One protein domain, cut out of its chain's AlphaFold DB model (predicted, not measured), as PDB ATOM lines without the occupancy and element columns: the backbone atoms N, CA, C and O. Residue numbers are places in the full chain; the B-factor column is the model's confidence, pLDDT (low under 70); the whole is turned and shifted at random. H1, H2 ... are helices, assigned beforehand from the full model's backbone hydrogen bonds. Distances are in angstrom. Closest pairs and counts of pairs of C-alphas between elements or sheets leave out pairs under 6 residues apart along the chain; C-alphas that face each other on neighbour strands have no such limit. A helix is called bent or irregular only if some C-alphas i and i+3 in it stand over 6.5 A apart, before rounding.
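AT A GLANCE: This is residues 55 to 100 of the 153 residues of an uncharacterized protein of Sphingobacterium paludis (UniProt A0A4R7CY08). Two helices, H1 and H2, make a V joined at its point by a tight turn, residues 69 to 72, and a short third helix, H3, lies across the open end of the V, so that the three form an open triangle with few contacts between its sides. From H3 the last residues, 94 to 100, fold back toward the first turn of H1. The printed part has 46 residues with three named helices, in the order H1, H2, H3, and no named strand; the class is all helix. The whole is compact, with a radius of gyration of the C-alphas of 9.9 A, and rounded, spanning 24 by 23 by 17 A.

HOW THE PARTS SIT: Begin with the longest helix, H1, residues 55 to 68. Look from it to H2, residues 73 to 81: the two are close but not clearly touching, and their closest C-alphas, those of Tyr 66 and Phe 76, are 6.9 A apart. Their lines stand at a steep tilt of 64 degrees, and they run opposite ways. Go on to H3, residues 90 to 93, which is close to H2 but not clearly touching it; the closest C-alphas, those of His 80 and Asp 93, are 7.2 A apart. H1 and H3 are near each other, with 5 pairs of C-alphas within 10 A. In the backbone of H2 every O i to N i+4 pair is within hydrogen-bond range; in H1 7 of 10 are, and H3 is too short for such a pair.

IN THESE COORDINATES: Find C-alpha 55 at (1.594, 14.893, -43.365); from there H1 runs 20.2 A to C-alpha 68 at (16.207, 20.554, -30.627). H1 is irregular: C-alphas 57 and 60 are 7.3 A apart. Next find C-alpha 73 at (9.962, 29.152, -35.432), where H2 begins; it runs 11.7 A to C-alpha 81. H3 is 5.0 A long from C-alpha 90 to C-alpha 93, which is at (15.216, 16.655, -42.285).

THE WHOLE: The two C-alphas farthest apart are those of Leu 56 and Ala 88, at 25.1 A, while the first and last printed C-alphas, of Glu 55 and Lys 100, are 9.9 A apart. Look at residues 67 to 75, of which 73 to 75 belong to H2: this stretch stands free. The link from H1 to H2 is tight, with 4 residues, and the link from H2 to H3 is short, with 8; no link is long. The printed part has no cut. The mean pLDDT of the printed part is 92.9, and no printed residue is under 70.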
ATOM      1  N   GLU A  55       0.440  14.157 -43.890       91.62
ATOM      2  CA  GLU A  55       1.594  14.893 -43.365       91.62
ATOM      3  C   GLU A  55       1.364  15.380 -41.924       91.62
ATOM      4  O   GLU A  55       2.322  15.527 -41.168       91.62
ATOM      5  N   LEU A  56       0.106  15.519 -41.477       91.44
ATOM      6  CA  LEU A  56      -0.217  15.845 -40.082       91.44
ATOM      7  C   LEU A  56       0.212  14.745 -39.103       91.44
ATOM      8  O   LEU A  56       0.501  15.031 -37.942       91.44
ATOM      9  N   LEU A  57       0.311  13.489 -39.553       92.31
ATOM     10  CA  LEU A  57       0.823  12.402 -38.711       92.31
ATOM     11  C   LEU A  57       2.322  12.552 -38.408       92.31
ATOM     12  O   LEU A  57       2.814  11.915 -37.481       92.31
ATOM     13  N   LYS A  58       3.041  13.407 -39.148       94.06
ATOM     14  CA  LYS A  58       4.458  13.727 -38.921       94.06
ATOM     15  C   LYS A  58       4.658  14.925 -37.983       94.06
ATOM     16  O   LYS A  58       5.798  15.271 -37.689       94.06
ATOM     17  N   LEU A  59       3.587  15.539 -37.464       94.81
ATOM     18  CA  LEU A  59       3.690  16.639 -36.493       94.81
ATOM     19  C   LEU A  59       4.519  16.307 -35.240       94.81
ATOM     20  O   LEU A  59       5.254  17.189 -34.802       94.81
ATOM     21  N   PRO A  60       4.484  15.086 -34.668       96.25
ATOM     22  CA  PRO A  60       5.362  14.753 -33.547       96.25
ATOM     23  C   PRO A  60       6.852  14.902 -33.892       96.25
ATOM     24  O   PRO A  60       7.608  15.420 -33.079       96.25
ATOM     25  N   ILE A  61       7.246  14.527 -35.115       95.81
ATOM     26  CA  ILE A  61       8.627  14.641 -35.609       95.81
ATOM     27  C   ILE A  61       9.005  16.115 -35.775       95.81
ATOM     28  O   ILE A  61      10.077  16.523 -35.351       95.81
ATOM     29  N   LEU A  62       8.102  16.927 -36.337       96.44
ATOM     30  CA  LEU A  62       8.294  18.376 -36.455       96.44
ATOM     31  C   LEU A  62       8.544  19.025 -35.085       96.44
ATOM     32  O   LEU A  62       9.451  19.840 -34.950       96.44
ATOM     33  N   ILE A  63       7.743  18.664 -34.078       96.75
ATOM     34  CA  ILE A  63       7.861  19.210 -32.721       96.75
ATOM     35  C   ILE A  63       9.192  18.801 -32.088       96.75
ATOM     36  O   ILE A  63       9.847  19.641 -31.478       96.75
ATOM     37  N   GLU A  64       9.595  17.537 -32.231       96.06
ATOM     38  CA  GLU A  64      10.873  17.038 -31.714       96.06
ATOM     39  C   GLU A  64      12.065  17.756 -32.364       96.06
ATOM     40  O   GLU A  64      12.946  18.242 -31.656       96.06
ATOM     41  N   HIS A  65      12.049  17.902 -33.692       95.38
ATOM     42  CA  HIS A  65      13.116  18.573 -34.442       95.38
ATOM     43  C   HIS A  65      13.199  20.064 -34.103       95.38
ATOM     44  O   HIS A  65      14.279  20.588 -33.848       95.38
ATOM     45  N   TYR A  66      12.049  20.741 -34.003       96.25
ATOM     46  CA  TYR A  66      11.990  22.144 -33.589       96.25
ATOM     47  C   TYR A  66      12.455  22.344 -32.141       96.25
ATOM     48  O   TYR A  66      13.150  23.311 -31.849       96.25
ATOM     49  N   ALA A  67      12.122  21.429 -31.228       96.31
ATOM     50  CA  ALA A  67      12.557  21.516 -29.835       96.31
ATOM     51  C   ALA A  67      14.082  21.374 -29.669       96.31
ATOM     52  O   ALA A  67      14.638  21.899 -28.705       96.31
ATOM     53  N   ALA A  68      14.751  20.672 -30.588       93.94
ATOM     54  CA  ALA A  68      16.207  20.554 -30.627       93.94
ATOM     55  C   ALA A  68      16.895  21.733 -31.345       93.94
ATOM     56  O   ALA A  68      18.103  21.926 -31.187       93.94
ATOM     57  N   TYR A  69      16.143  22.524 -32.113       94.94
ATOM     58  CA  TYR A  69      16.661  23.643 -32.888       94.94
ATOM     59  C   TYR A  69      16.921  24.878 -32.017       94.94
ATOM     60  O   TYR A  69      16.131  25.236 -31.141       94.94
ATOM     61  N   GLN A  70      18.035  25.563 -32.274       93.06
ATOM     62  CA  GLN A  70      18.391  26.804 -31.589       93.06
ATOM     63  C   GLN A  70      17.998  28.005 -32.446       93.06
ATOM     64  O   GLN A  70      18.787  28.481 -33.254       93.06
ATOM     65  N   GLY A  71      16.783  28.507 -32.249       94.06
ATOM     66  CA  GLY A  71      16.268  29.656 -32.985       94.06
ATOM     67  C   GLY A  71      14.793  29.895 -32.701       94.06
ATOM     68  O   GLY A  71      14.221  29.304 -31.781       94.06
ATOM     69  N   ASP A  72      14.179  30.776 -33.483       95.81
ATOM     70  CA  ASP A  72      12.730  30.936 -33.478       95.81
ATOM     71  C   ASP A  72      12.064  30.045 -34.542       95.81
ATOM     72  O   ASP A  72      12.714  29.390 -35.360       95.81
ATOM     73  N   LEU A  73      10.732  29.984 -34.509       95.12
ATOM     74  CA  LEU A  73       9.962  29.152 -35.432       95.12
ATOM     75  C   LEU A  73      10.105  29.597 -36.890       95.12
ATOM     76  O   LEU A  73      10.054  28.760 -37.787       95.12
ATOM     77  N   LEU A  74      10.240  30.900 -37.143       96.31
ATOM     78  CA  LEU A  74      10.349  31.408 -38.508       96.31
ATOM     79  C   LEU A  74      11.698  31.032 -39.109       96.31
ATOM     80  O   LEU A  74      11.734  30.575 -40.247       96.31
ATOM     81  N   ASP A  75      12.769  31.161 -38.334       95.25
ATOM     82  CA  ASP A  75      14.116  30.752 -38.709       95.25
ATOM     83  C   ASP A  75      14.171  29.248 -38.978       95.25
ATOM     84  O   ASP A  75      14.601  28.833 -40.050       95.25
ATOM     85  N   PHE A  76      13.577  28.430 -38.098       95.25
ATOM     86  CA  PHE A  76      13.433  26.990 -38.332       95.25
ATOM     87  C   PHE A  76      12.743  26.693 -39.671       95.25
ATOM     88  O   PHE A  76      13.215  25.860 -40.448       95.25
ATOM     89  N   VAL A  77      11.620  27.366 -39.950       95.19
ATOM     90  CA  VAL A  77      10.857  27.140 -41.183       95.19
ATOM     91  C   VAL A  77      11.654  27.583 -42.406       95.19
ATOM     92  O   VAL A  77      11.690  26.857 -43.392       95.19
ATOM     93  N   VAL A  78      12.311  28.741 -42.369       94.19
ATOM     94  CA  VAL A  78      13.126  29.223 -43.492       94.19
ATOM     95  C   VAL A  78      14.321  28.302 -43.730       94.19
ATOM     96  O   VAL A  78      14.587  27.951 -44.878       94.19
ATOM     97  N   HIS A  79      14.990  27.858 -42.668       92.94
ATOM     98  CA  HIS A  79      16.156  26.983 -42.748       92.94
ATOM     99  C   HIS A  79      15.836  25.640 -43.421       92.94
ATOM    100  O   HIS A  79      16.569  25.198 -44.302       92.94
ATOM    101  N   HIS A  80      14.706  25.028 -43.060       93.06
ATOM    102  CA  HIS A  80      14.327  23.707 -43.561       93.06
ATOM    103  C   HIS A  80      13.470  23.773 -44.844       93.06
ATOM    104  O   HIS A  80      13.570  22.908 -45.706       93.06
ATOM    105  N   TYR A  81      12.644  24.804 -45.046       93.44
ATOM    106  CA  TYR A  81      11.708  24.878 -46.184       93.44
ATOM    107  C   TYR A  81      12.075  25.921 -47.253       93.44
ATOM    108  O   TYR A  81      11.426  25.976 -48.297       93.44
ATOM    109  N   GLY A  82      13.114  26.732 -47.043       91.50
ATOM    110  CA  GLY A  82      13.535  27.817 -47.943       91.50
ATOM    111  C   GLY A  82      14.405  27.403 -49.137       91.50
ATOM    112  O   GLY A  82      15.009  28.269 -49.762       91.50
ATOM    113  N   GLY A  83      14.483  26.109 -49.455       83.56
ATOM    114  CA  GLY A  83      15.441  25.566 -50.429       83.56
ATOM    115  C   GLY A  83      16.648  24.926 -49.749       83.56
ATOM    116  O   GLY A  83      17.785  25.219 -50.102       83.56
ATOM    117  N   HIS A  84      16.372  24.083 -48.754       82.31
ATOM    118  CA  HIS A  84      17.366  23.392 -47.943       82.31
ATOM    119  C   HIS A  84      18.317  22.545 -48.806       82.31
ATOM    120  O   HIS A  84      17.887  21.721 -49.623       82.31
ATOM    121  N   GLU A  85      19.616  22.794 -48.653       86.19
ATOM    122  CA  GLU A  85      20.679  22.068 -49.344       86.19
ATOM    123  C   GLU A  85      21.029  20.778 -48.601       86.19
ATOM    124  O   GLU A  85      20.703  20.602 -47.435       86.19
ATOM    125  N   LYS A  86      21.707  19.850 -49.278       89.62
ATOM    126  CA  LYS A  86      22.108  18.597 -48.644       89.62
ATOM    127  C   LYS A  86      23.274  18.809 -47.680       89.62
ATOM    128  O   LYS A  86      24.399  19.033 -48.123       89.62
ATOM    129  N   ASP A  87      23.013  18.619 -46.396       90.62
ATOM    130  CA  ASP A  87      23.974  18.716 -45.301       90.62
ATOM    131  C   ASP A  87      24.045  17.413 -44.470       90.62
ATOM    132  O   ASP A  87      23.814  16.312 -44.987       90.62
ATOM    133  N   ALA A  88      24.495  17.516 -43.216       90.75
ATOM    134  CA  ALA A  88      24.787  16.372 -42.355       90.75
ATOM    135  C   ALA A  88      23.522  15.695 -41.794       90.75
ATOM    136  O   ALA A  88      23.537  14.486 -41.552       90.75
ATOM    137  N   ASP A  89      22.448  16.453 -41.602       91.12
ATOM    138  CA  ASP A  89      21.153  16.054 -41.050       91.12
ATOM    139  C   ASP A  89      20.051  15.934 -42.109       91.12
ATOM    140  O   ASP A  89      18.920  15.565 -41.792       91.12
ATOM    141  N   TRP A  90      20.409  16.049 -43.387       91.94
ATOM    142  CA  TRP A  90      19.552  15.739 -44.531       91.94
ATOM    143  C   TRP A  90      18.611  14.538 -44.332       91.94
ATOM    144  O   TRP A  90      17.416  14.609 -44.613       91.94
ATOM    145  N   ASP A  91      19.112  13.396 -43.849       92.44
ATOM    146  CA  ASP A  91      18.290  12.186 -43.702       92.44
ATOM    147  C   ASP A  91      17.202  12.313 -42.621       92.44
ATOM    148  O   ASP A  91      16.152  11.662 -42.715       92.44
ATOM    149  N   THR A  92      17.438  13.121 -41.587       92.69
ATOM    150  CA  THR A  92      16.439  13.456 -40.565       92.69
ATOM    151  C   THR A  92      15.489  14.533 -41.057       92.69
ATOM    152  O   THR A  92      14.277  14.366 -40.910       92.69
ATOM    153  N   ASP A  93      15.998  15.540 -41.754       94.19
ATOM    154  CA  ASP A  93      15.216  16.655 -42.285       94.19
ATOM    155  C   ASP A  93      14.215  16.170 -43.323       94.19
ATOM    156  O   ASP A  93      13.037  16.509 -43.283       94.19
ATOM    157  N   MET A  94      14.622  15.222 -44.162       92.50
ATOM    158  CA  MET A  94      13.758  14.550 -45.128       92.50
ATOM    159  C   MET A  94      12.578  13.770 -44.516       92.50
ATOM    160  O   MET A  94      11.735  13.262 -45.266       92.50
ATOM    161  N   LYS A  95      12.507  13.624 -43.185       93.50
ATOM    162  CA  LYS A  95      11.358  13.044 -42.464       93.50
ATOM    163  C   LYS A  95      10.354  14.099 -42.003       93.50
ATOM    164  O   LYS A  95       9.249  13.715 -41.612       93.50
ATOM    165  N   LEU A  96      10.703  15.386 -42.054       95.12
ATOM    166  CA  LEU A  96       9.796  16.470 -41.700       95.12
ATOM    167  C   LEU A  96       8.565  16.481 -42.623       95.12
ATOM    168  O   LEU A  96       8.618  15.996 -43.766       95.12
ATOM    169  N   PRO A  97       7.432  17.021 -42.139       93.31
ATOM    170  CA  PRO A  97       6.249  17.205 -42.965       93.31
ATOM    171  C   PRO A  97       6.592  17.979 -44.242       93.31
ATOM    172  O   PRO A  97       7.349  18.941 -44.183       93.31
ATOM    173  N   PHE A  98       6.022  17.583 -45.379       91.06
ATOM    174  CA  PHE A  98       6.117  18.277 -46.676       91.06
ATOM    175  C   PHE A  98       7.506  18.361 -47.343       91.06
ATOM    176  O   PHE A  98       7.596  18.898 -48.442       91.06
ATOM    177  N   MET A  99       8.567  17.787 -46.764       89.56
ATOM    178  CA  MET A  99       9.907  17.759 -47.387       89.56
ATOM    179  C   MET A  99       9.987  16.879 -48.634       89.56
ATOM    180  O   MET A  99      10.651  17.201 -49.615       89.56
ATOM    181  N   LYS A 100       9.282  15.746 -48.605       83.75
ATOM    182  CA  LYS A 100       9.113  14.863 -49.760       83.75
ATOM    183  C   LYS A 100       7.681  14.981 -50.249       83.75
ATOM    184  O   LYS A 100       6.747  14.818 -49.465       83.75
TER     185      LYS A 100